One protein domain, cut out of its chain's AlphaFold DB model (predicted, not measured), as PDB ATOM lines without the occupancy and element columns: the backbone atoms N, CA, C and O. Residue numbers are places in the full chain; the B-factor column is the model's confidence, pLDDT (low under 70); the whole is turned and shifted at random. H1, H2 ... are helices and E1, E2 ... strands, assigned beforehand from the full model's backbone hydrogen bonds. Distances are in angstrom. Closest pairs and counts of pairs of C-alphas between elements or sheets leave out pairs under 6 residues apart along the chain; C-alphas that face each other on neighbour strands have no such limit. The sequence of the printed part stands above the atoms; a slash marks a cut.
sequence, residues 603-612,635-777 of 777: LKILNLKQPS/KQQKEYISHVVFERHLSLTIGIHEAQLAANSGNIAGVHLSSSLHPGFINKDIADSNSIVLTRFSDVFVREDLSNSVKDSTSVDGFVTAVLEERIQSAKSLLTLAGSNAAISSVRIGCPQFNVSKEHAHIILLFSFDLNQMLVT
ATOM      1  N   LEU A 603     132.111 189.659 166.647       68.12
ATOM      2  CA  LEU A 603     132.504 191.059 166.766       68.12
ATOM      3  C   LEU A 603     132.983 191.348 168.197       68.12
ATOM      4  O   LEU A 603     132.294 191.033 169.170       68.12
ATOM      5  N   LYS A 604     134.182 191.927 168.329       66.12
ATOM      6  CA  LYS A 604     134.780 192.236 169.633       66.12
ATOM      7  C   LYS A 604     134.507 193.673 170.062       66.12
ATOM      8  O   LYS A 604     134.369 194.588 169.257       66.12
ATOM      9  N   ILE A 605     134.511 193.848 171.375       69.88
ATOM     10  CA  ILE A 605     134.403 195.135 172.054       69.88
ATOM     11  C   ILE A 605     135.814 195.671 172.295       69.88
ATOM     12  O   ILE A 605     136.605 195.030 172.994       69.88
ATOM     13  N   LEU A 606     136.131 196.837 171.732       68.69
ATOM     14  CA  LEU A 606     137.400 197.526 171.954       68.69
ATOM     15  C   LEU A 606     137.223 198.542 173.084       68.69
ATOM     16  O   LEU A 606     136.587 199.576 172.910       68.69
ATOM     17  N   ASN A 607     137.775 198.232 174.258       70.88
ATOM     18  CA  ASN A 607     137.668 199.083 175.442       70.88
ATOM     19  C   ASN A 607     138.928 199.932 175.617       70.88
ATOM     20  O   ASN A 607     139.977 199.399 175.976       70.88
ATOM     21  N   LEU A 608     138.801 201.247 175.445       67.19
ATOM     22  CA  LEU A 608     139.882 202.207 175.664       67.19
ATOM     23  C   LEU A 608     139.878 202.661 177.126       67.19
ATOM     24  O   LEU A 608     138.910 203.262 177.601       67.19
ATOM     25  N   LYS A 609     140.952 202.358 177.858       65.75
ATOM     26  CA  LYS A 609     141.131 202.717 179.275       65.75
ATOM     27  C   LYS A 609     142.203 203.799 179.408       65.75
ATOM     28  O   LYS A 609     142.962 204.044 178.481       65.75
ATOM     29  N   GLN A 610     142.258 204.479 180.555       55.03
ATOM     30  CA  GLN A 610     143.428 205.305 180.845       55.03
ATOM     31  C   GLN A 610     144.681 204.417 180.930       55.03
ATOM     32  O   GLN A 610     144.601 203.348 181.545       55.03
ATOM     33  N   PRO A 611     145.827 204.863 180.384       48.78
ATOM     34  CA  PRO A 611     147.092 204.194 180.633       48.78
ATOM     35  C   PRO A 611     147.387 204.267 182.135       48.78
ATOM     36  O   PRO A 611     147.493 205.354 182.706       48.78
ATOM     37  N   SER A 612     147.463 203.114 182.801       37.97
ATOM     38  CA  SER A 612     147.895 203.046 184.197       37.97
ATOM     39  C   SER A 612     149.357 203.496 184.288       37.97
ATOM     40  O   SER A 612     150.173 202.990 183.511       37.97
ATOM     41  N   LYS A 635     148.807 177.325 156.373       41.19
ATOM     42  CA  LYS A 635     147.694 177.794 155.517       41.19
ATOM     43  C   LYS A 635     146.489 178.278 156.344       41.19
ATOM     44  O   LYS A 635     145.979 179.359 156.089       41.19
ATOM     45  N   GLN A 636     146.142 177.552 157.415       50.03
ATOM     46  CA  GLN A 636     145.068 177.922 158.357       50.03
ATOM     47  C   GLN A 636     145.359 179.209 159.155       50.03
ATOM     48  O   GLN A 636     144.432 179.882 159.590       50.03
ATOM     49  N   GLN A 637     146.631 179.572 159.354       55.12
ATOM     50  CA  GLN A 637     147.006 180.781 160.095       55.12
ATOM     51  C   GLN A 637     146.788 182.074 159.290       55.12
ATOM     52  O   GLN A 637     146.427 183.084 159.885       55.12
ATOM     53  N   LYS A 638     146.953 182.052 157.956       56.12
ATOM     54  CA  LYS A 638     146.730 183.236 157.101       56.12
ATOM     55  C   LYS A 638     145.243 183.601 157.033       56.12
ATOM     56  O   LYS A 638     144.896 184.758 157.237       56.12
ATOM     57  N   GLU A 639     144.383 182.606 156.819       59.28
ATOM     58  CA  GLU A 639     142.919 182.772 156.809       59.28
ATOM     59  C   GLU A 639     142.403 183.259 158.173       59.28
ATOM     60  O   GLU A 639     141.595 184.181 158.238       59.28
ATOM     61  N   TYR A 640     142.938 182.717 159.275       66.06
ATOM     62  CA  TYR A 640     142.590 183.168 160.626       66.06
ATOM     63  C   TYR A 640     142.976 184.631 160.891       66.06
ATOM     64  O   TYR A 640     142.172 185.383 161.435       66.06
ATOM     65  N   ILE A 641     144.189 185.050 160.511       66.25
ATOM     66  CA  ILE A 641     144.629 186.443 160.689       66.25
ATOM     67  C   ILE A 641     143.773 187.381 159.835       66.25
ATOM     68  O   ILE A 641     143.290 188.376 160.364       66.25
ATOM     69  N   SER A 642     143.519 187.035 158.568       70.00
ATOM     70  CA  SER A 642     142.646 187.818 157.681       70.00
ATOM     71  C   SER A 642     141.259 188.036 158.298       70.00
ATOM     72  O   SER A 642     140.783 189.166 158.386       70.00
ATOM     73  N   HIS A 643     140.658 186.979 158.851       74.12
ATOM     74  CA  HIS A 643     139.373 187.069 159.544       74.12
ATOM     75  C   HIS A 643     139.417 187.997 160.772       74.12
ATOM     76  O   HIS A 643     138.522 188.814 160.967       74.12
ATOM     77  N   VAL A 644     140.466 187.915 161.599       75.12
ATOM     78  CA  VAL A 644     140.627 188.798 162.771       75.12
ATOM     79  C   VAL A 644     140.797 190.261 162.352       75.12
ATOM     80  O   VAL A 644     140.222 191.147 162.982       75.12
ATOM     81  N   VAL A 645     141.576 190.518 161.302       77.44
ATOM     82  CA  VAL A 645     141.794 191.866 160.754       77.44
ATOM     83  C   VAL A 645     140.480 192.442 160.251       77.44
ATOM     84  O   VAL A 645     140.118 193.553 160.632       77.44
ATOM     85  N   PHE A 646     139.729 191.656 159.483       81.12
ATOM     86  CA  PHE A 646     138.411 192.026 158.989       81.12
ATOM     87  C   PHE A 646     137.433 192.347 160.131       81.12
ATOM     88  O   PHE A 646     136.781 193.390 160.111       81.12
ATOM     89  N   GLU A 647     137.376 191.518 161.180       79.88
ATOM     90  CA  GLU A 647     136.546 191.787 162.363       79.88
ATOM     91  C   GLU A 647     136.907 193.111 163.052       79.88
ATOM     92  O   GLU A 647     136.021 193.815 163.545       79.88
ATOM     93  N   ARG A 648     138.200 193.449 163.137       83.94
ATOM     94  CA  ARG A 648     138.654 194.701 163.759       83.94
ATOM     95  C   ARG A 648     138.439 195.909 162.876       83.94
ATOM     96  O   ARG A 648     137.997 196.922 163.407       83.94
ATOM     97  N   HIS A 649     138.653 195.783 161.572       84.56
ATOM     98  CA  HIS A 649     138.274 196.814 160.614       84.56
ATOM     99  C   HIS A 649     136.784 197.143 160.762       84.56
ATOM    100  O   HIS A 649     136.432 198.278 161.057       84.56
ATOM    101  N   LEU A 650     135.920 196.125 160.723       84.25
ATOM    102  CA  LEU A 650     134.479 196.293 160.900       84.25
ATOM    103  C   LEU A 650     134.121 196.925 162.255       84.25
ATOM    104  O   LEU A 650     133.286 197.824 162.314       84.25
ATOM    105  N   SER A 651     134.779 196.510 163.342       84.69
ATOM    106  CA  SER A 651     134.564 197.103 164.673       84.69
ATOM    107  C   SER A 651     134.961 198.585 164.730       84.69
ATOM    108  O   SER A 651     134.286 199.372 165.389       84.69
ATOM    109  N   LEU A 652     136.028 198.984 164.035       85.38
ATOM    110  CA  LEU A 652     136.443 200.385 163.931       85.38
ATOM    111  C   LEU A 652     135.486 201.205 163.056       85.38
ATOM    112  O   LEU A 652     135.200 202.350 163.397       85.38
ATOM    113  N   THR A 653     134.958 200.621 161.977       84.94
ATOM    114  CA  THR A 653     134.003 201.274 161.066       84.94
ATOM    115  C   THR A 653     132.627 201.481 161.708       84.94
ATOM    116  O   THR A 653     131.971 202.482 161.429       84.94
ATOM    117  N   ILE A 654     132.203 200.596 162.623       84.19
ATOM    118  CA  ILE A 654     131.021 200.828 163.480       84.19
ATOM    119  C   ILE A 654     131.188 202.121 164.303       84.19
ATOM    120  O   ILE A 654     130.228 202.871 164.500       84.19
ATOM    121  N   GLY A 655     132.419 202.419 164.726       81.50
ATOM    122  CA  GLY A 655     132.779 203.659 165.403       81.50
ATOM    123  C   GLY A 655     132.602 203.608 166.921       81.50
ATOM    124  O   GLY A 655     132.656 202.549 167.550       81.50
ATOM    125  N   ILE A 656     132.456 204.792 167.527       76.94
ATOM    126  CA  ILE A 656     132.341 204.954 168.981       76.94
ATOM    127  C   ILE A 656     130.879 204.845 169.410       76.94
ATOM    128  O   ILE A 656     130.021 205.563 168.894       76.94
ATOM    129  N   HIS A 657     130.619 204.026 170.427       73.00
ATOM    130  CA  HIS A 657     129.358 204.049 171.160       73.00
ATOM    131  C   HIS A 657     129.526 204.871 172.442       73.00
ATOM    132  O   HIS A 657     130.305 204.520 173.329       73.00
ATOM    133  N   GLU A 658     128.793 205.981 172.569       62.41
ATOM    134  CA  GLU A 658     128.774 206.756 173.814       62.41
ATOM    135  C   GLU A 658     128.065 205.932 174.906       62.41
ATOM    136  O   GLU A 658     126.838 205.800 174.935       62.41
ATOM    137  N   ALA A 659     128.860 205.345 175.808       51.91
ATOM    138  CA  ALA A 659     128.430 204.350 176.795       51.91
ATOM    139  C   ALA A 659     127.314 204.824 177.746       51.91
ATOM    140  O   ALA A 659     126.647 203.993 178.364       51.91
ATOM    141  N   GLN A 660     127.096 206.138 177.852       56.06
ATOM    142  CA  GLN A 660     126.096 206.759 178.724       56.06
ATOM    143  C   GLN A 660     124.694 206.855 178.090       56.06
ATOM    144  O   GLN A 660     123.724 207.164 178.789       56.06
ATOM    145  N   LEU A 661     124.552 206.591 176.784       56.00
ATOM    146  CA  LEU A 661     123.264 206.708 176.092       56.00
ATOM    147  C   LEU A 661     122.353 205.489 176.296       56.00
ATOM    148  O   LEU A 661     121.137 205.664 176.351       56.00
ATOM    149  N   ALA A 662     122.885 204.276 176.475       59.44
ATOM    150  CA  ALA A 662     122.059 203.076 176.648       59.44
ATOM    151  C   ALA A 662     122.558 202.141 177.758       59.44
ATOM    152  O   ALA A 662     123.755 202.014 178.005       59.44
ATOM    153  N   ALA A 663     121.618 201.460 178.416       63.38
ATOM    154  CA  ALA A 663     121.859 200.698 179.644       63.38
ATOM    155  C   ALA A 663     122.711 199.423 179.456       63.38
ATOM    156  O   ALA A 663     123.221 198.879 180.431       63.38
ATOM    157  N   ASN A 664     122.863 198.942 178.220       71.69
ATOM    158  CA  ASN A 664     123.563 197.705 177.845       71.69
ATOM    159  C   ASN A 664     124.818 197.949 176.980       71.69
ATOM    160  O   ASN A 664     125.255 197.041 176.273       71.69
ATOM    161  N   SER A 665     125.393 199.155 177.022       64.56
ATOM    162  CA  SER A 665     126.522 199.564 176.171       64.56
ATOM    163  C   SER A 665     127.739 198.634 176.249       64.56
ATOM    164  O   SER A 665     128.334 198.334 175.221       64.56
ATOM    165  N   GLY A 666     128.057 198.084 177.424       64.56
ATOM    166  CA  GLY A 666     129.234 197.229 177.627       64.56
ATOM    167  C   GLY A 666     129.239 195.869 176.909       64.56
ATOM    168  O   GLY A 666     130.240 195.166 177.005       64.56
ATOM    169  N   ASN A 667     128.159 195.489 176.215       69.38
ATOM    170  CA  ASN A 667     128.009 194.173 175.571       69.38
ATOM    171  C   ASN A 667     128.009 194.225 174.033       69.38
ATOM    172  O   ASN A 667     127.764 193.208 173.389       69.38
ATOM    173  N   ILE A 668     128.252 195.395 173.444       77.81
ATOM    174  CA  ILE A 668     128.080 195.637 172.008       77.81
ATOM    175  C   ILE A 668     129.429 195.927 171.371       77.81
ATOM    176  O   ILE A 668     130.284 196.566 171.983       77.81
ATOM    177  N   ALA A 669     129.644 195.417 170.161       78.44
ATOM    178  CA  ALA A 669     130.911 195.592 169.468       78.44
ATOM    179  C   ALA A 669     131.112 197.047 169.033       78.44
ATOM    180  O   ALA A 669     130.163 197.816 168.961       78.44
ATOM    181  N   GLY A 670     132.357 197.425 168.761       81.00
ATOM    182  CA  GLY A 670     132.730 198.807 168.457       81.00
ATOM    183  C   GLY A 670     133.738 199.367 169.454       81.00
ATOM    184  O   GLY A 670     134.322 198.623 170.253       81.00
ATOM    185  N   VAL A 671     133.959 200.681 169.393       81.94
ATOM    186  CA  VAL A 671     134.914 201.392 170.250       81.94
ATOM    187  C   VAL A 671     134.197 201.993 171.456       81.94
ATOM    188  O   VAL A 671     133.247 202.763 171.319       81.94
ATOM    189  N   HIS A 672     134.688 201.677 172.652       78.50
ATOM    190  CA  HIS A 672     134.129 202.149 173.916       78.50
ATOM    191  C   HIS A 672     135.160 202.966 174.678       78.50
ATOM    192  O   HIS A 672     136.249 202.485 175.001       78.50
ATOM    193  N   LEU A 673     134.797 204.207 174.995       75.44
ATOM    194  CA  LEU A 673     135.602 205.088 175.834       75.44
ATOM    195  C   LEU A 673     135.293 204.813 177.310       75.44
ATOM    196  O   LEU A 673     134.141 204.885 177.737       75.44
ATOM    197  N   SER A 674     136.322 204.504 178.104       70.44
ATOM    198  CA  SER A 674     136.181 204.356 179.556       70.44
ATOM    199  C   SER A 674     135.686 205.645 180.201       70.44
ATOM    200  O   SER A 674     136.131 206.740 179.856       70.44
ATOM    201  N   SER A 675     134.871 205.504 181.248       64.19
ATOM    202  CA  SER A 675     134.391 206.647 182.015       64.19
ATOM    203  C   SER A 675     135.493 207.459 182.701       64.19
ATOM    204  O   SER A 675     135.322 208.643 182.965       64.19
ATOM    205  N   SER A 676     136.658 206.856 182.935       64.00
ATOM    206  CA  SER A 676     137.847 207.549 183.447       64.00
ATOM    207  C   SER A 676     138.420 208.581 182.464       64.00
ATOM    208  O   SER A 676     139.115 209.508 182.870       64.00
ATOM    209  N   LEU A 677     138.122 208.461 181.168       63.72
ATOM    210  CA  LEU A 677     138.511 209.437 180.149       63.72
ATOM    211  C   LEU A 677     137.543 210.640 180.091       63.72
ATOM    212  O   LEU A 677     137.877 211.622 179.434       63.72
ATOM    213  N   HIS A 678     136.415 210.620 180.824       58.03
ATOM    214  CA  HIS A 678     135.343 211.628 180.743       58.03
ATOM    215  C   HIS A 678     135.639 213.074 181.142       58.03
ATOM    216  O   HIS A 678     134.915 213.912 180.614       58.03
ATOM    217  N   PRO A 679     136.594 213.458 182.015       60.03
ATOM    218  CA  PRO A 679     136.640 214.862 182.432       60.03
ATOM    219  C   PRO A 679     136.857 215.852 181.269       60.03
ATOM    220  O   PRO A 679     136.512 217.014 181.418       60.03
ATOM    221  N   GLY A 680     137.349 215.394 180.107       67.56
ATOM    222  CA  GLY A 680     137.421 216.189 178.874       67.56
ATOM    223  C   GLY A 680     136.435 215.803 177.760       67.56
ATOM    224  O   GLY A 680     136.438 216.467 176.732       67.56
ATOM    225  N   PHE A 681     135.614 214.756 177.919       76.88
ATOM    226  CA  PHE A 681     134.687 214.259 176.887       76.88
ATOM    227  C   PHE A 681     133.246 214.272 177.406       76.88
ATOM    228  O   PHE A 681     132.905 213.524 178.328       76.88
ATOM    229  N   ILE A 682     132.398 215.085 176.779       72.56
ATOM    230  CA  ILE A 682     130.978 215.234 177.103       72.56
ATOM    231  C   ILE A 682     130.103 214.598 176.021       72.56
ATOM    232  O   ILE A 682     130.455 214.583 174.842       72.56
ATOM    233  N   ASN A 683     128.931 214.099 176.421       69.00
ATOM    234  CA  ASN A 683     127.957 213.580 175.461       69.00
ATOM    235  C   ASN A 683     127.391 214.708 174.603       69.00
ATOM    236  O   ASN A 683     127.208 215.838 175.075       69.00
ATOM    237  N   LYS A 684     126.985 214.348 173.387       66.38
ATOM    238  CA  LYS A 684     126.346 215.268 172.441       66.38
ATOM    239  C   LYS A 684     125.108 215.972 173.018       66.38
ATOM    240  O   LYS A 684     124.994 217.186 172.906       66.38
ATOM    241  N   ASP A 685     124.235 215.240 173.716       64.75
ATOM    242  CA  ASP A 685     123.009 215.805 174.313       64.75
ATOM    243  C   ASP A 685     123.305 216.898 175.359       64.75
ATOM    244  O   ASP A 685     122.561 217.871 175.492       64.75
ATOM    245  N   ILE A 686     124.399 216.738 176.116       61.81
ATOM    246  CA  ILE A 686     124.831 217.702 177.137       61.81
ATOM    247  C   ILE A 686     125.453 218.921 176.453       61.81
ATOM    248  O   ILE A 686     125.112 220.054 176.807       61.81
ATOM    249  N   ALA A 687     126.307 218.691 175.450       59.03
ATOM    250  CA  ALA A 687     126.933 219.746 174.657       59.03
ATOM    251  C   ALA A 687     125.885 220.675 174.017       59.03
ATOM    252  O   ALA A 687     125.960 221.892 174.189       59.03
ATOM    253  N   ASP A 688     124.844 220.105 173.402       64.06
ATOM    254  CA  ASP A 688     123.764 220.845 172.734       64.06
ATOM    255  C   ASP A 688     122.923 221.727 173.688       64.06
ATOM    256  O   ASP A 688     122.133 222.563 173.234       64.06
ATOM    257  N   SER A 689     123.043 221.530 175.008       65.38
ATOM    258  CA  SER A 689     122.237 222.225 176.020       65.38
ATOM    259  C   SER A 689     122.968 223.347 176.762       65.38
ATOM    260  O   SER A 689     122.317 224.316 177.148       65.38
ATOM    261  N   ASN A 690     124.285 223.232 176.969       70.69
ATOM    262  CA  ASN A 690     125.029 224.130 177.866       70.69
ATOM    263  C   ASN A 690     126.454 224.469 177.382       70.69
ATOM    264  O   ASN A 690     127.352 224.720 178.190       70.69
ATOM    265  N   SER A 691     126.693 224.440 176.070       75.81
ATOM    266  CA  SER A 691     128.001 224.763 175.499       75.81
ATOM    267  C   SER A 691     127.896 225.501 174.167       75.81
ATOM    268  O   SER A 691     126.881 225.411 173.475       75.81
ATOM    269  N   ILE A 692     128.951 226.240 173.826       78.12
ATOM    270  CA  ILE A 692     129.150 226.832 172.503       78.12
ATOM    271  C   ILE A 692     130.188 225.980 171.778       78.12
ATOM    272  O   ILE A 692     131.293 225.790 172.286       78.12
ATOM    273  N   VAL A 693     129.852 225.490 170.587       80.38
ATOM    274  CA  VAL A 693     130.822 224.821 169.714       80.38
ATOM    275  C   VAL A 693     131.769 225.886 169.157       80.38
ATOM    276  O   VAL A 693     131.329 226.735 168.386       80.38
ATOM    277  N   LEU A 694     133.048 225.853 169.542       81.44
ATOM    278  CA  LEU A 694     134.074 226.756 169.009       81.44
ATOM    279  C   LEU A 694     134.401 226.368 167.568       81.44
ATOM    280  O   LEU A 694     134.184 227.119 166.625       81.44
ATOM    281  N   THR A 695     134.893 225.146 167.386       86.00
ATOM    282  CA  THR A 695     135.222 224.617 166.067       86.00
ATOM    283  C   THR A 695     135.224 223.096 166.066       86.00
ATOM    284  O   THR A 695     135.185 222.451 167.113       86.00
ATOM    285  N   ARG A 696     135.271 222.519 164.867       86.50
ATOM    286  CA  ARG A 696     135.496 221.092 164.677       86.50
ATOM    287  C   ARG A 696     136.968 220.894 164.364       86.50
ATOM    288  O   ARG A 696     137.492 221.585 163.500       86.50
ATOM    289  N   PHE A 697     137.587 219.928 165.023       89.00
ATOM    290  CA  PHE A 697     138.893 219.423 164.636       89.00
ATOM    291  C   PHE A 697     138.722 218.119 163.852       89.00
ATOM    292  O   PHE A 697     137.930 217.254 164.241       89.00
ATOM    293  N   SER A 698     139.462 217.978 162.758       89.50
ATOM    294  CA  SER A 698     139.521 216.769 161.940       89.50
ATOM    295  C   SER A 698     140.958 216.566 161.482       89.50
ATOM    296  O   SER A 698     141.577 217.495 160.968       89.50
ATOM    297  N   ASP A 699     141.506 215.372 161.700       90.31
ATOM    298  CA  ASP A 699     142.831 215.008 161.202       90.31
ATOM    299  C   ASP A 699     142.854 213.549 160.766       90.31
ATOM    300  O   ASP A 699     142.149 212.683 161.304       90.31
ATOM    301  N   VAL A 700     143.713 213.283 159.793       91.81
ATOM    302  CA  VAL A 700     143.984 211.942 159.295       91.81
ATOM    303  C   VAL A 700     145.277 211.455 159.890       91.81
ATOM    304  O   VAL A 700     146.252 212.189 160.040       91.81
ATOM    305  N   PHE A 701     145.277 210.181 160.237       90.31
ATOM    306  CA  PHE A 701     146.340 209.550 160.965       90.31
ATOM    307  C   PHE A 701     146.821 208.299 160.257       90.31
ATOM    308  O   PHE A 701     146.024 207.399 160.012       90.31
ATOM    309  N   VAL A 702     148.123 208.244 159.978       91.69
ATOM    310  CA  VAL A 702     148.767 207.096 159.337       91.69
ATOM    311  C   VAL A 702     149.700 206.417 160.338       91.69
ATOM    312  O   VAL A 702     150.647 207.030 160.848       91.69
ATOM    313  N   ARG A 703     149.309 205.182 160.663       90.94
ATOM    314  CA  ARG A 703     149.882 204.174 161.560       90.94
ATOM    315  C   ARG A 703     150.633 203.039 160.874       90.94
ATOM    316  O   ARG A 703     149.928 202.120 160.486       90.94
ATOM    317  N   GLU A 704     151.962 203.003 160.774       87.44
ATOM    318  CA  GLU A 704     152.672 201.811 160.262       87.44
ATOM    319  C   GLU A 704     153.621 201.194 161.302       87.44
ATOM    320  O   GLU A 704     154.416 201.886 161.926       87.44
ATOM    321  N   ASP A 705     153.569 199.879 161.498       81.81
ATOM    322  CA  ASP A 705     154.516 199.142 162.337       81.81
ATOM    323  C   ASP A 705     155.230 198.068 161.510       81.81
ATOM    324  O   ASP A 705     154.623 197.088 161.071       81.81
ATOM    325  N   LEU A 706     156.536 198.280 161.322       75.62
ATOM    326  CA  LEU A 706     157.469 197.392 160.618       75.62
ATOM    327  C   LEU A 706     158.217 196.437 161.567       75.62
ATOM    328  O   LEU A 706     159.016 195.610 161.131       75.62
ATOM    329  N   SER A 707     158.039 196.598 162.881       63.41
ATOM    330  CA  SER A 707     158.854 195.942 163.910       63.41
ATOM    331  C   SER A 707     158.164 194.737 164.546       63.41
ATOM    332  O   SER A 707     158.826 193.769 164.936       63.41
ATOM    333  N   ASN A 708     156.830 194.762 164.631       56.31
ATOM    334  CA  ASN A 708     156.065 193.702 165.266       56.31
ATOM    335  C   ASN A 708     155.598 192.654 164.265       56.31
ATOM    336  O   ASN A 708     154.779 192.899 163.383       56.31
ATOM    337  N   SER A 709     156.037 191.415 164.488       58.47
ATOM    338  CA  SER A 709     155.425 190.285 163.810       58.47
ATOM    339  C   SER A 709     154.019 190.063 164.368       58.47
ATOM    340  O   SER A 709     153.889 189.513 165.471       58.47
ATOM    341  N   VAL A 710     152.974 190.467 163.648       62.56
ATOM    342  CA  VAL A 710     151.603 190.154 164.055       62.56
ATOM    343  C   VAL A 710     151.407 188.647 163.933       62.56
ATOM    344  O   VAL A 710     151.446 188.059 162.853       62.56
ATOM    345  N   LYS A 711     151.270 188.000 165.089       65.12
ATOM    346  CA  LYS A 711     151.259 186.534 165.218       65.12
ATOM    347  C   LYS A 711     149.893 186.000 165.626       65.12
ATOM    348  O   LYS A 711     149.556 184.872 165.263       65.12
ATOM    349  N   ASP A 712     149.138 186.790 166.386       71.06
ATOM    350  CA  ASP A 712     147.877 186.404 167.015       71.06
ATOM    351  C   ASP A 712     146.911 187.591 167.181       71.06
ATOM    352  O   ASP A 712     147.265 188.752 166.974       71.06
ATOM    353  N   SER A 713     145.668 187.298 167.570       73.69
ATOM    354  CA  SER A 713     144.635 188.323 167.758       73.69
ATOM    355  C   SER A 713     144.968 189.331 168.858       73.69
ATOM    356  O   SER A 713     144.571 190.485 168.751       73.69
ATOM    357  N   THR A 714     145.733 188.938 169.879       78.12
ATOM    358  CA  THR A 714     146.179 189.849 170.939       78.12
ATOM    359  C   THR A 714     147.154 190.904 170.432       78.12
ATOM    360  O   THR A 714     147.053 192.054 170.845       78.12
ATOM    361  N   SER A 715     148.051 190.551 169.506       79.19
ATOM    362  CA  SER A 715     148.952 191.524 168.880       79.19
ATOM    363  C   SER A 715     148.203 192.547 168.014       79.19
ATOM    364  O   SER A 715     148.496 193.737 168.096       79.19
ATOM    365  N   VAL A 716     147.175 192.111 167.271       79.69
ATOM    366  CA  VAL A 716     146.289 193.006 166.500       79.69
ATOM    367  C   VAL A 716     145.524 193.950 167.431       79.69
ATOM    368  O   VAL A 716     145.513 195.160 167.213       79.69
ATOM    369  N   ASP A 717     144.915 193.404 168.489       81.31
ATOM    370  CA  ASP A 717     144.146 194.177 169.474       81.31
ATOM    371  C   ASP A 717     145.041 195.219 170.177       81.31
ATOM    372  O   ASP A 717     144.624 196.362 170.375       81.31
ATOM    373  N   GLY A 718     146.284 194.849 170.508       82.75
ATOM    374  CA  GLY A 718     147.280 195.743 171.100       82.75
ATOM    375  C   GLY A 718     147.677 196.896 170.179       82.75
ATOM    376  O   GLY A 718     147.679 198.041 170.622       82.75
ATOM    377  N   PHE A 719     147.937 196.616 168.896       85.50
ATOM    378  CA  PHE A 719     148.245 197.649 167.902       85.50
ATOM    379  C   PHE A 719     147.092 198.647 167.748       85.50
ATOM    380  O   PHE A 719     147.294 199.850 167.892       85.50
ATOM    381  N   VAL A 720     145.865 198.155 167.545       86.06
ATOM    382  CA  VAL A 720     144.675 199.013 167.400       86.06
ATOM    383  C   VAL A 720     144.443 199.862 168.653       86.06
ATOM    384  O   VAL A 720     144.151 201.052 168.549       86.06
ATOM    385  N   THR A 721     144.605 199.279 169.843       86.12
ATOM    386  CA  THR A 721     144.443 200.007 171.111       86.12
ATOM    387  C   THR A 721     145.488 201.114 171.256       86.12
ATOM    388  O   THR A 721     145.120 202.243 171.570       86.12
ATOM    389  N   ALA A 722     146.760 200.828 170.960       86.12
ATOM    390  CA  ALA A 722     147.838 201.814 171.033       86.12
ATOM    391  C   ALA A 722     147.582 203.009 170.100       86.12
ATOM    392  O   ALA A 722     147.613 204.157 170.538       86.12
ATOM    393  N   VAL A 723     147.222 202.742 168.842       89.06
ATOM    394  CA  VAL A 723     146.873 203.761 167.835       89.06
ATOM    395  C   VAL A 723     145.758 204.685 168.343       89.06
ATOM    396  O   VAL A 723     145.851 205.910 168.236       89.06
ATOM    397  N   LEU A 724     144.695 204.112 168.913       88.69
ATOM    398  CA  LEU A 724     143.560 204.876 169.435       88.69
ATOM    399  C   LEU A 724     143.932 205.692 170.682       88.69
ATOM    400  O   LEU A 724     143.508 206.843 170.815       88.69
ATOM    401  N   GLU A 725     144.745 205.138 171.581       86.62
ATOM    402  CA  GLU A 725     145.250 205.852 172.758       86.62
ATOM    403  C   GLU A 725     146.132 207.047 172.367       86.62
ATOM    404  O   GLU A 725     145.957 208.138 172.919       86.62
ATOM    405  N   GLU A 726     147.017 206.889 171.378       88.69
ATOM    406  CA  GLU A 726     147.843 207.976 170.834       88.69
ATOM    407  C   GLU A 726     146.980 209.135 170.295       88.69
ATOM    408  O   GLU A 726     147.267 210.315 170.541       88.69
ATOM    409  N   ARG A 727     145.874 208.821 169.602       88.31
ATOM    410  CA  ARG A 727     144.920 209.831 169.108       88.31
ATOM    411  C   ARG A 727     144.178 210.538 170.239       88.31
ATOM    412  O   ARG A 727     144.052 211.761 170.211       88.31
ATOM    413  N   ILE A 728     143.748 209.811 171.272       87.12
ATOM    414  CA  ILE A 728     143.095 210.411 172.445       87.12
ATOM    415  C   ILE A 728     144.050 211.360 173.183       87.12
ATOM    416  O   ILE A 728     143.629 212.433 173.621       87.12
ATOM    417  N   GLN A 729     145.331 211.005 173.319       85.94
ATOM    418  CA  GLN A 729     146.333 211.893 173.922       85.94
ATOM    419  C   GLN A 729     146.540 213.173 173.099       85.94
ATOM    420  O   GLN A 729     146.645 214.265 173.665       85.94
ATOM    421  N   SER A 730     146.534 213.053 171.771       85.44
ATOM    422  CA  SER A 730     146.613 214.201 170.859       85.44
ATOM    423  C   SER A 730     145.393 215.121 171.022       85.44
ATOM    424  O   SER A 730     145.549 216.322 171.223       85.44
ATOM    425  N   ALA A 731     144.183 214.554 171.073       87.38
ATOM    426  CA  ALA A 731     142.945 215.308 171.292       87.38
ATOM    427  C   ALA A 731     142.920 216.042 172.646       87.38
ATOM    428  O   ALA A 731     142.494 217.191 172.723       87.38
ATOM    429  N   LYS A 732     143.437 215.420 173.714       85.88
ATOM    430  CA  LYS A 732     143.589 216.077 175.026       85.88
ATOM    431  C   LYS A 732     144.567 217.248 174.991       85.88
ATOM    432  O   LYS A 732     144.339 218.235 175.678       85.88
ATOM    433  N   SER A 733     145.633 217.144 174.198       85.62
ATOM    434  CA  SER A 733     146.586 218.247 174.019       85.62
ATOM    435  C   SER A 733     145.893 219.435 173.342       85.62
ATOM    436  O   SER A 733     146.013 220.562 173.808       85.62
ATOM    437  N   LEU A 734     145.060 219.172 172.328       85.00
ATOM    438  CA  LEU A 734     144.251 220.193 171.647       85.00
ATOM    439  C   LEU A 734     143.149 220.784 172.533       85.00
ATOM    440  O   LEU A 734     142.805 221.946 172.372       85.00
ATOM    441  N   LEU A 735     142.618 220.033 173.501       84.81
ATOM    442  CA  LEU A 735     141.622 220.563 174.434       84.81
ATOM    443  C   LEU A 735     142.146 221.774 175.220       84.81
ATOM    444  O   LEU A 735     141.389 222.699 175.497       84.81
ATOM    445  N   THR A 736     143.449 221.797 175.522       81.00
ATOM    446  CA  THR A 736     144.080 222.931 176.213       81.00
ATOM    447  C   THR A 736     144.003 224.230 175.403       81.00
ATOM    448  O   THR A 736     143.876 225.301 175.994       81.00
ATOM    449  N   LEU A 737     143.952 224.146 174.065       78.50
ATOM    450  CA  LEU A 737     143.791 225.303 173.175       78.50
ATOM    451  C   LEU A 737     142.448 226.000 173.350       78.50
ATOM    452  O   LEU A 737     142.360 227.218 173.238       78.50
ATOM    453  N   ALA A 738     141.393 225.244 173.636       76.31
ATOM    454  CA  ALA A 738     140.043 225.779 173.760       76.31
ATOM    455  C   ALA A 738     139.794 226.495 175.111       76.31
ATOM    456  O   ALA A 738     138.761 227.141 175.279       76.31
ATOM    457  N   GLY A 739     140.751 226.454 176.050       76.19
ATOM    458  CA  GLY A 739     140.698 227.147 177.344       76.19
ATOM    459  C   GLY A 739     140.276 226.260 178.525       76.19
ATOM    460  O   GLY A 739     140.009 225.070 178.379       76.19
ATOM    461  N   SER A 740     140.208 226.839 179.730       75.31
ATOM    462  CA  SER A 740     140.033 226.087 180.991       75.31
ATOM    463  C   SER A 740     138.689 225.363 181.138       75.31
ATOM    464  O   SER A 740     138.604 224.388 181.879       75.31
ATOM    465  N   ASN A 741     137.649 225.825 180.438       79.62
ATOM    466  CA  ASN A 741     136.293 225.259 180.473       79.62
ATOM    467  C   ASN A 741     135.943 224.522 179.173       79.62
ATOM    468  O   ASN A 741     134.776 224.466 178.780       79.62
ATOM    469  N   ALA A 742     136.953 224.020 178.465       84.69
ATOM    470  CA  ALA A 742     136.742 223.330 177.209       84.69
ATOM    471  C   ALA A 742     136.337 221.865 177.406       84.69
ATOM    472  O   ALA A 742     136.782 221.191 178.336       84.69
ATOM    473  N   ALA A 743     135.519 221.355 176.489       87.06
ATOM    474  CA  ALA A 743     135.110 219.958 176.440       87.06
ATOM    475  C   ALA A 743     135.054 219.448 174.995       87.06
ATOM    476  O   ALA A 743     134.802 220.209 174.065       87.06
ATOM    477  N   ILE A 744     135.254 218.146 174.813       87.31
ATOM    478  CA  ILE A 744     135.151 217.462 173.522       87.31
ATOM    479  C   ILE A 744     133.780 216.796 173.409       87.31
ATOM    480  O   ILE A 744     133.376 216.086 174.329       87.31
ATOM    481  N   SER A 745     133.090 216.951 172.278       85.44
ATOM    482  CA  SER A 745     131.883 216.172 171.955       85.44
ATOM    483  C   SER A 745     131.907 215.621 170.531       85.44
ATOM    484  O   SER A 745     132.806 215.918 169.743       85.44
ATOM    485  N   SER A 746     130.892 214.820 170.186       80.25
ATOM    486  CA  SER A 746     130.653 214.327 168.820       80.25
ATOM    487  C   SER A 746     131.853 213.599 168.201       80.25
ATOM    488  O   SER A 746     132.093 213.714 166.995       80.25
ATOM    489  N   VAL A 747     132.617 212.867 169.016       86.00
ATOM    490  CA  VAL A 747     133.819 212.167 168.551       86.00
ATOM    491  C   VAL A 747     133.429 211.121 167.510       86.00
ATOM    492  O   VAL A 747     132.537 210.302 167.735       86.00
ATOM    493  N   ARG A 748     134.113 211.132 166.368       85.06
ATOM    494  CA  ARG A 748     133.966 210.131 165.314       85.06
ATOM    495  C   ARG A 748     135.320 209.548 164.952       85.06
ATOM    496  O   ARG A 748     136.301 210.271 164.785       85.06
ATOM    497  N   ILE A 749     135.318 208.230 164.794       87.12
ATOM    498  CA  ILE A 749     136.415 207.458 164.223       87.12
ATOM    499  C   ILE A 749     135.898 206.904 162.901       87.12
ATOM    500  O   ILE A 749     134.894 206.196 162.888       87.12
ATOM    501  N   GLY A 750     136.568 207.252 161.809       84.19
ATOM    502  CA  GLY A 750     136.462 206.549 160.537       84.19
ATOM    503  C   GLY A 750     137.723 205.722 160.329       84.19
ATOM    504  O   GLY A 750     138.824 206.228 160.536       84.19
ATOM    505  N   CYS A 751     137.581 204.459 159.934       82.44
ATOM    506  CA  CYS A 751     138.709 203.619 159.540       82.44
ATOM    507  C   CYS A 751     138.698 203.433 158.020       82.44
ATOM    508  O   CYS A 751     138.094 202.478 157.539       82.44
ATOM    509  N   PRO A 752     139.323 204.349 157.258       80.50
ATOM    510  CA  PRO A 752     139.422 204.221 155.806       80.50
ATOM    511  C   PRO A 752     140.241 203.001 155.364       80.50
ATOM    512  O   PRO A 752     139.933 202.406 154.338       80.50
ATOM    513  N   GLN A 753     141.263 202.594 156.127       86.56
ATOM    514  CA  GLN A 753     142.072 201.423 155.784       86.56
ATOM    515  C   GLN A 753     142.649 200.751 157.030       86.56
ATOM    516  O   GLN A 753     143.189 201.413 157.917       86.56
ATOM    517  N   PHE A 754     142.584 199.421 157.068       86.19
ATOM    518  CA  PHE A 754     143.271 198.609 158.066       86.19
ATOM    519  C   PHE A 754     143.800 197.335 157.422       86.19
ATOM    520  O   PHE A 754     143.026 196.526 156.913       86.19
ATOM    521  N   ASN A 755     145.117 197.154 157.442       81.94
ATOM    522  CA  ASN A 755     145.766 195.985 156.874       81.94
ATOM    523  C   ASN A 755     146.830 195.459 157.830       81.94
ATOM    524  O   ASN A 755     147.562 196.223 158.456       81.94
ATOM    525  N   VAL A 756     146.923 194.140 157.948       77.19
ATOM    526  CA  VAL A 756     147.922 193.504 158.794       77.19
ATOM    527  C   VAL A 756     148.459 192.254 158.119       77.19
ATOM    528  O   VAL A 756     147.721 191.353 157.721       77.19
ATOM    529  N   SER A 757     149.779 192.187 158.047       70.69
ATOM    530  CA  SER A 757     150.553 191.065 157.545       70.69
ATOM    531  C   SER A 757     151.512 190.553 158.625       70.69
ATOM    532  O   SER A 757     151.553 191.048 159.750       70.69
ATOM    533  N   LYS A 758     152.306 189.532 158.289       67.06
ATOM    534  CA  LYS A 758     153.247 188.913 159.230       67.06
ATOM    535  C   LYS A 758     154.340 189.874 159.711       67.06
ATOM    536  O   LYS A 758     154.872 189.645 160.790       67.06
ATOM    537  N   GLU A 759     154.707 190.869 158.911       69.00
ATOM    538  CA  GLU A 759     155.875 191.739 159.148       69.00
ATOM    539  C   GLU A 759     155.517 193.229 159.085       69.00
ATOM    540  O   GLU A 759     156.370 194.075 159.316       69.00
ATOM    541  N   HIS A 760     154.260 193.544 158.779       74.44
ATOM    542  CA  HIS A 760     153.813 194.904 158.532       74.44
ATOM    543  C   HIS A 760     152.349 195.050 158.959       74.44
ATOM    544  O   HIS A 760     151.497 194.293 158.486       74.44
ATOM    545  N   ALA A 761     152.062 196.003 159.844       82.31
ATOM    546  CA  ALA A 761     150.711 196.453 160.174       82.31
ATOM    547  C   ALA A 761     150.539 197.919 159.772       82.31
ATOM    548  O   ALA A 761     151.381 198.745 160.108       82.31
ATOM    549  N   HIS A 762     149.436 198.234 159.097       87.00
ATOM    550  CA  HIS A 762     149.126 199.569 158.606       87.00
ATOM    551  C   HIS A 762     147.685 199.945 158.935       87.00
ATOM    552  O   HIS A 762     146.752 199.160 158.742       87.00
ATOM    553  N   ILE A 763     147.491 201.165 159.422       90.44
ATOM    554  CA  ILE A 763     146.174 201.718 159.693       90.44
ATOM    555  C   ILE A 763     146.120 203.184 159.281       90.44
ATOM    556  O   ILE A 763     146.976 203.983 159.659       90.44
ATOM    557  N   ILE A 764     145.075 203.534 158.540       92.06
ATOM    558  CA  ILE A 764     144.692 204.919 158.299       92.06
ATOM    559  C   ILE A 764     143.410 205.162 159.086       92.06
ATOM    560  O   ILE A 764     142.434 204.422 158.940       92.06
ATOM    561  N   LEU A 765     143.421 206.185 159.936       92.25
ATOM    562  CA  LEU A 765     142.275 206.605 160.733       92.25
ATOM    563  C   LEU A 765     141.948 208.066 160.464       92.25
ATOM    564  O   LEU A 765     142.815 208.929 160.529       92.25
ATOM    565  N   LEU A 766     140.671 208.340 160.251       92.44
ATOM    566  CA  LEU A 766     140.108 209.678 160.287       92.44
ATOM    567  C   LEU A 766     139.540 209.913 161.687       92.44
ATOM    568  O   LEU A 766     138.615 209.215 162.114       92.44
ATOM    569  N   PHE A 767     140.096 210.877 162.414       91.19
ATOM    570  CA  PHE A 767     139.668 211.206 163.768       91.19
ATOM    571  C   PHE A 767     139.142 212.632 163.811       91.19
ATOM    572  O   PHE A 767     139.844 213.572 163.450       91.19
ATOM    573  N   SER A 768     137.905 212.799 164.268       90.38
ATOM    574  CA  SER A 768     137.260 214.109 164.270       90.38
ATOM    575  C   SER A 768     136.368 214.307 165.485       90.38
ATOM    576  O   SER A 768     135.761 213.361 165.990       90.38
ATOM    577  N   PHE A 769     136.290 215.538 165.973       90.00
ATOM    578  CA  PHE A 769     135.521 215.888 167.161       90.00
ATOM    579  C   PHE A 769     135.217 217.386 167.207       90.00
ATOM    580  O   PHE A 769     135.870 218.187 166.539       90.00
ATOM    581  N   ASP A 770     134.228 217.758 168.010       88.44
ATOM    582  CA  ASP A 770     133.879 219.154 168.245       88.44
ATOM    583  C   ASP A 770     134.557 219.642 169.530       88.44
ATOM    584  O   ASP A 770     134.532 218.952 170.554       88.44
ATOM    585  N   LEU A 771     135.170 220.823 169.465       88.44
ATOM    586  CA  LEU A 771     135.699 221.543 170.617       88.44
ATOM    587  C   LEU A 771     134.644 222.527 171.103       88.44
ATOM    588  O   LEU A 771     134.281 223.466 170.395       88.44
ATOM    589  N   ASN A 772     134.184 222.324 172.330       85.38
ATOM    590  CA  ASN A 772     133.154 223.139 172.952       85.38
ATOM    591  C   ASN A 772     133.737 223.973 174.079       85.38
ATOM    592  O   ASN A 772     134.559 223.491 174.855       85.38
ATOM    593  N   GLN A 773     133.235 225.190 174.224       83.12
ATOM    594  CA  GLN A 773     133.427 226.012 175.405       83.12
ATOM    595  C   GLN A 773     132.171 225.920 176.273       83.12
ATOM    596  O   GLN A 773     131.070 226.272 175.839       83.12
ATOM    597  N   MET A 774     132.321 225.427 177.501       79.44
ATOM    598  CA  MET A 774     131.206 225.339 178.440       79.44
ATOM    599  C   MET A 774     130.834 226.732 178.943       79.44
ATOM    600  O   MET A 774     131.698 227.509 179.363       79.44
ATOM    601  N   LEU A 775     129.537 227.036 178.928       70.81
ATOM    602  CA  LEU A 775     129.021 228.271 179.499       70.81
ATOM    603  C   LEU A 775     129.076 228.167 181.028       70.81
ATOM    604  O   LEU A 775     128.550 227.220 181.615       70.81
ATOM    605  N   VAL A 776     129.743 229.126 181.675       62.03
ATOM    606  CA  VAL A 776     129.710 229.252 183.138       62.03
ATOM    607  C   VAL A 776     128.324 229.774 183.504       62.03
ATOM    608  O   VAL A 776     127.955 230.867 183.080       62.03
ATOM    609  N   THR A 777     127.553 228.958 184.221       44.00
ATOM    610  CA  THR A 777     126.219 229.313 184.733       44.00
ATOM    611  C   THR A 777     126.281 230.377 185.808       44.00
ATOM    612  O   THR A 777     127.163 230.226 186.688       44.00
TER     613      THR A 777
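AT A GLANCE: This is residues 603 to 612 and 635 to 777 of the 777 residues of the protein "C2 domain-containing protein" of Diploscapter pachys (UniProt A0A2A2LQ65). A long, twisted sheet of three strands, E3, E5 and E4, curls round the longest helix, H4, while H1 packs along E4 and extends the body at one end. A short parallel pair, E1 and E2, fits between H1 and H4. The printed part has 153 residues with four named helices and five named strands, in the order E1 H1 E2 H2 H3 E3 H4 E4 E5, of mixed class. It is compact, with a radius of gyration of the C-alphas of 16.8 A, and elongated, spanning 63 by 33 by 29 A.

HOW THE PARTS SIT: E1, residues 605 to 608, and E2, residues 670 to 673, are parallel, with N 606 and O 670 at 2.9 A. H1, residues 635 to 654, touches H4, residues 713 to 738, with residues 641 to 648 alone, the closest C-alphas being Val 644 and Ser 713, 6.4 A, at a shallow tilt of 25 degrees. E5, residues 761 to 774, is antiparallel to E3, residues 691 to 705, with N 699 and O 767 at 3.0 A, and forms a hairpin with E4, residues 742 to 756, with N 750 and O 766 at 2.9 A. E3, H4 and E4 make a split strand-helix-strand unit, E5 between its two strands, with a right-handed crossover. H1 is on this sheet at a height of 9.6 A. H2, residues 675 to 680, only grazes it; H3, residues 684 to 690, is on it at a height of 8.9 A. O i to N i+4 pairs within hydrogen-bond range number 15 of 16 in H1, 0 of 2 in H2, beside 1 of 3 O i to N i+3, 2 of 3 in H3 and 19 of 22 in H4.

IN THESE COORDINATES: E1 begins at C-alpha 605 (134.403, 195.135, 172.054), and E5 ends at C-alpha 774 (131.206, 225.339, 178.440). H1 is 29.5 A long, E3 39.1 A, H4 38.2 A, E4 36.8 A and E5 39.4 A.

THE WHOLE: Residues 613 to 634 are not printed, a gap of 38.2 A between C-alphas 612 and 635. The link from H1 to E2 is long. Mean pLDDT of the printed part is 75.9, with 47 residues under 70, among them 635 to 641.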